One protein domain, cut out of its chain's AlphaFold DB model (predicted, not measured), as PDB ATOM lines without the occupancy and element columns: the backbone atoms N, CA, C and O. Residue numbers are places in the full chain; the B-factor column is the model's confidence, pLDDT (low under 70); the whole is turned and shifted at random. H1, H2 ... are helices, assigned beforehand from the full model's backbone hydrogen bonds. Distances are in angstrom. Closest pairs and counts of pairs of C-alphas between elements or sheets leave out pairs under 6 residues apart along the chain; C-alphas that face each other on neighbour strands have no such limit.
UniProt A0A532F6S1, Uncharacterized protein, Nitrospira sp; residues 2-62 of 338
ATOM      1  N   HIS A   2      14.423 -19.114  -1.313       73.31
ATOM      2  CA  HIS A   2      13.966 -19.734  -2.576       73.31
ATOM      3  C   HIS A   2      12.441 -19.880  -2.692       73.31
ATOM      4  O   HIS A   2      11.884 -19.560  -3.735       73.31
ATOM      5  N   ALA A   3      11.758 -20.253  -1.601       78.00
ATOM      6  CA  ALA A   3      10.293 -20.335  -1.548       78.00
ATOM      7  C   ALA A   3       9.567 -19.013  -1.882       78.00
ATOM      8  O   ALA A   3       8.391 -19.030  -2.222       78.00
ATOM      9  N   PHE A   4      10.264 -17.874  -1.809       82.25
ATOM     10  CA  PHE A   4       9.727 -16.543  -2.105       82.25
ATOM     11  C   PHE A   4      10.289 -15.949  -3.409       82.25
ATOM     12  O   PHE A   4      10.104 -14.757  -3.672       82.25
ATOM     13  N   GLY A   5      11.014 -16.744  -4.207       81.19
ATOM     14  CA  GLY A   5      11.655 -16.281  -5.444       81.19
ATOM     15  C   GLY A   5      12.732 -15.211  -5.221       81.19
ATOM     16  O   GLY A   5      12.995 -14.406  -6.113       81.19
ATOM     17  N   ALA A   6      13.328 -15.161  -4.026       82.00
ATOM     18  CA  ALA A   6      14.349 -14.184  -3.653       82.00
ATOM     19  C   ALA A   6      15.727 -14.845  -3.488       82.00
ATOM     20  O   ALA A   6      15.826 -15.990  -3.038       82.00
ATOM     21  N   SER A   7      16.785 -14.098  -3.810       87.00
ATOM     22  CA  SER A   7      18.183 -14.436  -3.515       87.00
ATOM     23  C   SER A   7      18.743 -13.494  -2.448       87.00
ATOM     24  O   SER A   7      18.206 -12.403  -2.235       87.00
ATOM     25  N   HIS A   8      19.839 -13.895  -1.801       88.19
ATOM     26  CA  HIS A   8      20.551 -13.023  -0.865       88.19
ATOM     27  C   HIS A   8      21.078 -11.756  -1.564       88.19
ATOM     28  O   HIS A   8      21.018 -10.685  -0.976       88.19
ATOM     29  N   GLU A   9      21.490 -11.837  -2.839       87.56
ATOM     30  CA  GLU A   9      21.896 -10.665  -3.636       87.56
ATOM     31  C   GLU A   9      20.739  -9.661  -3.799       87.56
ATOM     32  O   GLU A   9      20.902  -8.469  -3.534       87.56
ATOM     33  N   LYS A  10      19.537 -10.139  -4.166       87.38
ATOM     34  CA  LYS A  10      18.336  -9.290  -4.299       87.38
ATOM     35  C   LYS A  10      17.943  -8.663  -2.964       87.38
ATOM     36  O   LYS A  10      17.560  -7.497  -2.921       87.38
ATOM     37  N   LEU A  11      18.054  -9.421  -1.875       91.12
ATOM     38  CA  LEU A  11      17.768  -8.913  -0.537       91.12
ATOM     39  C   LEU A  11      18.807  -7.876  -0.086       91.12
ATOM     40  O   LEU A  11      18.431  -6.847   0.465       91.12
ATOM     41  N   GLY A  12      20.086  -8.092  -0.397       91.44
ATOM     42  CA  GLY A  12      21.161  -7.133  -0.148       91.44
ATOM     43  C   GLY A  12      20.916  -5.788  -0.834       91.44
ATOM     44  O   GLY A  12      21.098  -4.745  -0.211       91.44
ATOM     45  N   GLN A  13      20.414  -5.788  -2.074       90.12
ATOM     46  CA  GLN A  13      20.025  -4.544  -2.749       90.12
ATOM     47  C   GLN A  13      18.910  -3.791  -2.020       90.12
ATOM     48  O   GLN A  13      18.998  -2.574  -1.881       90.12
ATOM     49  N   ILE A  14      17.877  -4.504  -1.565       91.94
ATOM     50  CA  ILE A  14      16.765  -3.918  -0.802       91.94
ATOM     51  C   ILE A  14      17.300  -3.308   0.495       91.94
ATOM     52  O   ILE A  14      17.029  -2.149   0.789       91.94
ATOM     53  N   ILE A  15      18.141  -4.042   1.228       93.94
ATOM     54  CA  ILE A  15      18.776  -3.544   2.455       93.94
ATOM     55  C   ILE A  15      19.566  -2.261   2.172       93.94
ATOM     56  O   ILE A  15      19.417  -1.273   2.886       93.94
ATOM     57  N   ILE A  16      20.370  -2.235   1.110       94.19
ATOM     58  CA  ILE A  16      21.190  -1.070   0.761       94.19
ATOM     59  C   ILE A  16      20.342   0.137   0.369       94.19
ATOM     60  O   ILE A  16      20.615   1.243   0.833       94.19
ATOM     61  N   ARG A  17      19.328  -0.057  -0.476       93.12
ATOM     62  CA  ARG A  17      18.492   1.034  -0.992       93.12
ATOM     63  C   ARG A  17      17.542   1.575   0.067       93.12
ATOM     64  O   ARG A  17      17.522   2.783   0.311       93.12
ATOM     65  N   ASP A  18      16.810   0.675   0.710       92.94
ATOM     66  CA  ASP A  18      15.607   1.023   1.463       92.94
ATOM     67  C   ASP A  18      15.907   1.200   2.956       92.94
ATOM     68  O   ASP A  18      15.319   2.063   3.603       92.94
ATOM     69  N   HIS A  19      16.872   0.447   3.497       93.56
ATOM     70  CA  HIS A  19      17.189   0.470   4.931       93.56
ATOM     71  C   HIS A  19      18.465   1.261   5.243       93.56
ATOM     72  O   HIS A  19      18.482   2.102   6.141       93.56
ATOM     73  N   LEU A  20      19.538   1.042   4.480       95.62
ATOM     74  CA  LEU A  20      20.817   1.733   4.671       95.62
ATOM     75  C   LEU A  20      20.928   3.014   3.844       95.62
ATOM     76  O   LEU A  20      21.798   3.838   4.127       95.62
ATOM     77  N   GLY A  21      20.045   3.233   2.871       96.00
ATOM     78  CA  GLY A  21      20.090   4.380   1.967       96.00
ATOM     79  C   GLY A  21      20.196   5.735   2.679       96.00
ATOM     80  O   GLY A  21      21.064   6.533   2.314       96.00
ATOM     81  N   PRO A  22      19.390   6.017   3.724       95.62
ATOM     82  CA  PRO A  22      19.509   7.252   4.502       95.62
ATOM     83  C   PRO A  22      20.858   7.420   5.215       95.62
ATOM     84  O   PRO A  22      21.311   8.548   5.391       95.62
ATOM     85  N   ILE A  23      21.500   6.325   5.634       96.12
ATOM     86  CA  ILE A  23      22.813   6.342   6.299       96.12
ATOM     87  C   ILE A  23      23.917   6.532   5.257       96.12
ATOM     88  O   ILE A  23      24.770   7.403   5.414       96.12
ATOM     89  N   ILE A  24      23.863   5.773   4.162       95.94
ATOM     90  CA  ILE A  24      24.813   5.836   3.046       95.94
ATOM     91  C   ILE A  24      24.880   7.256   2.476       95.94
ATOM     92  O   ILE A  24      25.971   7.812   2.349       95.94
ATOM     93  N   ARG A  25      23.727   7.890   2.225       95.25
ATOM     94  CA  ARG A  25      23.661   9.275   1.724       95.25
ATOM     95  C   ARG A  25      24.216  10.310   2.700       95.25
ATOM     96  O   ARG A  25      24.453  11.437   2.284       95.25
ATOM     97  N   LYS A  26      24.438   9.978   3.977       95.38
ATOM     98  CA  LYS A  26      25.052  10.871   4.981       95.38
ATOM     99  C   LYS A  26      26.569  10.710   5.089       95.38
ATOM    100  O   LYS A  26      27.210  11.507   5.770       95.38
ATOM    101  N   ILE A  27      27.162   9.718   4.427       95.62
ATOM    102  CA  ILE A  27      28.616   9.534   4.415       95.62
ATOM    103  C   ILE A  27      29.260  10.685   3.630       95.62
ATOM    104  O   ILE A  27      28.821  11.029   2.535       95.62
ATOM    105  N   ARG A  28      30.288  11.314   4.213       95.25
ATOM    106  CA  ARG A  28      30.990  12.489   3.652       95.25
ATOM    107  C   ARG A  28      32.503  12.293   3.524       95.25
ATOM    108  O   ARG A  28      33.249  13.266   3.461       95.25
ATOM    109  N   ARG A  29      32.977  11.047   3.544       94.44
ATOM    110  CA  ARG A  29      34.405  10.716   3.452       94.44
ATOM    111  C   ARG A  29      34.638   9.392   2.739       94.44
ATOM    112  O   ARG A  29      33.820   8.480   2.843       94.44
ATOM    113  N   SER A  30      35.799   9.289   2.109       92.25
ATOM    114  CA  SER A  30      36.408   8.063   1.593       92.25
ATOM    115  C   SER A  30      37.611   7.653   2.463       92.25
ATOM    116  O   SER A  30      38.002   8.409   3.360       92.25
ATOM    117  N   PRO A  31      38.246   6.494   2.201       92.25
ATOM    118  CA  PRO A  31      39.529   6.145   2.814       92.25
ATOM    119  C   PRO A  31      40.648   7.175   2.578       92.25
ATOM    120  O   PRO A  31      41.560   7.263   3.393       92.25
ATOM    121  N   SER A  32      40.567   7.968   1.505       93.56
ATOM    122  CA  SER A  32      41.611   8.923   1.104       93.56
ATOM    123  C   SER A  32      41.343  10.366   1.548       93.56
ATOM    124  O   SER A  32      42.173  11.236   1.299       93.56
ATOM    125  N   GLY A  33      40.199  10.653   2.179       94.81
ATOM    126  CA  GLY A  33      39.862  12.004   2.635       94.81
ATOM    127  C   GLY A  33      38.368  12.340   2.580       94.81
ATOM    128  O   GLY A  33      37.547  11.483   2.234       94.81
ATOM    129  N   PRO A  34      37.988  13.576   2.946       96.75
ATOM    130  CA  PRO A  34      36.609  14.044   2.853       96.75
ATOM    131  C   PRO A  34      36.145  14.149   1.394       96.75
ATOM    132  O   PRO A  34      36.950  14.358   0.489       96.75
ATOM    133  N   PHE A  35      34.839  14.024   1.182       95.44
ATOM    134  CA  PHE A  35      34.210  14.281  -0.112       95.44
ATOM    135  C   PHE A  35      34.200  15.771  -0.451       95.44
ATOM    136  O   PHE A  35      34.219  16.634   0.436       95.44
ATOM    137  N   ALA A  36      34.124  16.072  -1.745       94.44
ATOM    138  CA  ALA A  36      33.916  17.430  -2.219       94.44
ATOM    139  C   ALA A  36      32.545  17.972  -1.772       94.44
ATOM    140  O   ALA A  36      31.613  17.235  -1.433       94.44
ATOM    141  N   LYS A  37      32.390  19.299  -1.780       93.25
ATOM    142  CA  LYS A  37      31.111  19.929  -1.431       93.25
ATOM    143  C   LYS A  37      30.020  19.472  -2.408       93.25
ATOM    144  O   LYS A  37      30.118  19.729  -3.602       93.25
ATOM    145  N   GLY A  38      28.967  18.849  -1.878       90.31
ATOM    146  CA  GLY A  38      27.836  18.336  -2.664       90.31
ATOM    147  C   GLY A  38      28.013  16.907  -3.181       90.31
ATOM    148  O   GLY A  38      27.076  16.365  -3.757       90.31
ATOM    149  N   GLU A  39      29.168  16.280  -2.955       92.38
ATOM    150  CA  GLU A  39      29.381  14.875  -3.284       92.38
ATOM    151  C   GLU A  39      28.755  13.969  -2.211       92.38
ATOM    152  O   GLU A  39      28.921  14.161  -0.999       92.38
ATOM    153  N   GLU A  40      28.010  12.968  -2.671       92.50
ATOM    154  CA  GLU A  40      27.372  11.964  -1.832       92.50
ATOM    155  C   GLU A  40      27.389  10.594  -2.507       92.50
ATOM    156  O   GLU A  40      27.438  10.471  -3.731       92.50
ATOM    157  N   LEU A  41      27.325   9.544  -1.689       92.88
ATOM    158  CA  LEU A  41      27.184   8.187  -2.195       92.88
ATOM    159  C   LEU A  41      25.742   7.929  -2.622       92.88
ATOM    160  O   LEU A  41      24.804   8.187  -1.866       92.88
ATOM    161  N   ASN A  42      25.581   7.335  -3.803       92.06
ATOM    162  CA  ASN A  42      24.290   6.890  -4.298       92.06
ATOM    163  C   ASN A  42      24.054   5.404  -3.933       92.06
ATOM    164  O   ASN A  42      24.756   4.535  -4.459       92.06
ATOM    165  N   PRO A  43      23.058   5.078  -3.083       93.25
ATOM    166  CA  PRO A  43      22.743   3.694  -2.725       93.25
ATOM    167  C   PRO A  43      22.406   2.802  -3.928       93.25
ATOM    168  O   PRO A  43      22.738   1.620  -3.911       93.25
ATOM    169  N   ASP A  44      21.810   3.349  -4.991       90.06
ATOM    170  CA  ASP A  44      21.482   2.576  -6.194       90.06
ATOM    171  C   ASP A  44      22.729   2.124  -6.949       90.06
ATOM    172  O   ASP A  44      22.765   1.004  -7.459       90.06
ATOM    173  N   GLN A  45      23.768   2.963  -6.972       89.75
ATOM    174  CA  GLN A  45      25.066   2.621  -7.554       89.75
ATOM    175  C   GLN A  45      25.764   1.518  -6.745       89.75
ATOM    176  O   GLN A  45      26.334   0.595  -7.323       89.75
ATOM    177  N   ILE A  46      25.666   1.554  -5.413       90.31
ATOM    178  CA  ILE A  46      26.231   0.512  -4.540       90.31
ATOM    179  C   ILE A  46      25.452  -0.801  -4.682       90.31
ATOM    180  O   ILE A  46      26.043  -1.870  -4.801       90.31
ATOM    181  N   ALA A  47      24.122  -0.742  -4.718       89.56
ATOM    182  CA  ALA A  47      23.293  -1.923  -4.932       89.56
ATOM    183  C   ALA A  47      23.563  -2.562  -6.306       89.56
ATOM    184  O   ALA A  47      23.555  -3.788  -6.426       89.56
ATOM    185  N   HIS A  48      23.824  -1.752  -7.338       85.31
ATOM    186  CA  HIS A  48      24.096  -2.217  -8.702       85.31
ATOM    187  C   HIS A  48      25.283  -3.180  -8.788       85.31
ATOM    188  O   HIS A  48      25.177  -4.210  -9.449       85.31
ATOM    189  N   VAL A  49      26.383  -2.901  -8.084       84.50
ATOM    190  CA  VAL A  49      27.596  -3.737  -8.170       84.50
ATOM    191  C   VAL A  49      27.461  -5.113  -7.506       84.50
ATOM    192  O   VAL A  49      28.321  -5.963  -7.711       84.50
ATOM    193  N   ILE A  50      26.393  -5.351  -6.736       81.31
ATOM    194  CA  ILE A  50      26.177  -6.601  -5.986       81.31
ATOM    195  C   ILE A  50      25.473  -7.674  -6.823       81.31
ATOM    196  O   ILE A  50      25.704  -8.861  -6.600       81.31
ATOM    197  N   LEU A  51      24.614  -7.297  -7.777       71.19
ATOM    198  CA  LEU A  51      23.922  -8.284  -8.610       71.19
ATOM    199  C   LEU A  51      24.841  -8.824  -9.707       71.19
ATOM    200  O   LEU A  51      25.434  -8.060 -10.471       71.19
ATOM    201  N   LYS A  52      24.843 -10.151  -9.858       62.00
ATOM    202  CA  LYS A  52      25.410 -10.831 -11.034       62.00
ATOM    203  C   LYS A  52      24.487 -10.776 -12.259       62.00
ATOM    204  O   LYS A  52      24.951 -10.925 -13.386       62.00
ATOM    205  N   GLU A  53      23.184 -10.559 -12.061       57.06
ATOM    206  CA  GLU A  53      22.195 -10.412 -13.138       57.06
ATOM    207  C   GLU A  53      22.191  -8.967 -13.669       57.06
ATOM    208  O   GLU A  53      21.886  -8.029 -12.929       57.06
ATOM    209  N   LYS A  54      22.506  -8.765 -14.957       57.09
ATOM    210  CA  LYS A  54      22.442  -7.433 -15.583       57.09
ATOM    211  C   LYS A  54      20.995  -6.923 -15.592       57.09
ATOM    212  O   LYS A  54      20.121  -7.538 -16.203       57.09
ATOM    213  N   SER A  55      20.752  -5.770 -14.965       53.78
ATOM    214  CA  SER A  55      19.552  -4.970 -15.233       53.78
ATOM    215  C   SER A  55      19.511  -4.612 -16.724       53.78
ATOM    216  O   SER A  55      20.543  -4.300 -17.318       53.78
ATOM    217  N   LYS A  56      18.320  -4.649 -17.337       52.66
ATOM    218  CA  LYS A  56      18.123  -4.270 -18.749       52.66
ATOM    219  C   LYS A  56      18.361  -2.777 -19.012       52.66
ATOM    220  O   LYS A  56      18.533  -2.406 -20.167       52.66
ATOM    221  N   ASP A  57      18.401  -1.944 -17.972       59.41
ATOM    222  CA  ASP A  57      18.681  -0.512 -18.083       59.41
ATOM    223  C   ASP A  57      19.845  -0.105 -17.168       59.41
ATOM    224  O   ASP A  57      19.686   0.044 -15.956       59.41
ATOM    225  N   ASN A  58      21.025   0.057 -17.774       64.94
ATOM    226  CA  ASN A  58      22.242   0.569 -17.135       64.94
ATOM    227  C   ASN A  58      22.550   2.017 -17.554       64.94
ATOM    228  O   ASN A  58      23.632   2.517 -17.249       64.94
ATOM    229  N   SER A  59      21.637   2.703 -18.253       66.44
ATOM    230  CA  SER A  59      21.883   4.044 -18.812       66.44
ATOM    231  C   SER A  59      22.211   5.098 -17.746       66.44
ATOM    232  O   SER A  59      22.935   6.054 -18.013       66.44
ATOM    233  N   ARG A  60      21.718   4.898 -16.517       75.19
ATOM    234  CA  ARG A  60      21.923   5.785 -15.359       75.19
ATOM    235  C   ARG A  60      23.152   5.435 -14.514       75.19
ATOM    236  O   ARG A  60      23.451   6.148 -13.555       75.19
ATOM    237  N   ILE A  61      23.849   4.345 -14.833       83.56
ATOM    238  CA  ILE A  61      25.029   3.898 -14.091       83.56
ATOM    239  C   ILE A  61      26.292   4.449 -14.761       83.56
ATOM    240  O   ILE A  61      26.489   4.227 -15.959       83.56
ATOM    241  N   PRO A  62      27.187   5.129 -14.017       87.50
ATOM    242  CA  PRO A  62      28.436   5.624 -14.578       87.50
ATOM    243  C   PRO A  62      29.257   4.507 -15.231       87.50
ATOM    244  O   PRO A  62      29.423   3.427 -14.662       87.50
TER     245      PRO A  62
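AT A GLANCE: This is residues 2 to 62 of the 338 residues of an uncharacterized protein of Nitrospira sp (UniProt A0A532F6S1). This loose model has little regular structure: helices H1 and H3 lie side by side, a long loop, residues 25 to 42, reaches out beyond short H2 and folds back to H3, and residues 54 to 62 curve past the side of H3 away from H1. The printed part has 61 residues, 22 of them in three named helices, H1, H2, H3 in order, with no named strand: all helix. The radius of gyration of the C-alphas is 13.7 A; the spans are 44 by 24 by 17 A.

HOW THE PARTS SIT: Start at H1, residues 8 to 19; with residues 12 to 17 alone it touches H3, residues 43 to 48, closest at C-alphas 13 and 47, 4.7 A, opposite ways at a shallow tilt of 13 degrees. H2, residues 21 to 24, meets H1 only through their link, and is close to but not clearly touching H3, closest at C-alphas 21 and 43, 5.4 A. In H1 and H3 every O i to N i+4 pair is within hydrogen-bond range; H2 is too short for one. Residues 29 to 30 pair antiparallel with 33 to 34.

IN THESE COORDINATES: Find C-alpha 8 at (20.551, -13.023, -0.865); H1 runs 15.1 A from there. H2 spans 5.1 A and H3 8.5 A, ending at C-alpha 48, (24.096, -2.217, -8.702).

THE WHOLE: C-alphas 3 and 37 are farthest apart, 45.3 A. The printed part has no cut; H1 to H2 is a tight link, H2 to H3 a long one. Look for pLDDT under 70 at residues 52 to 59.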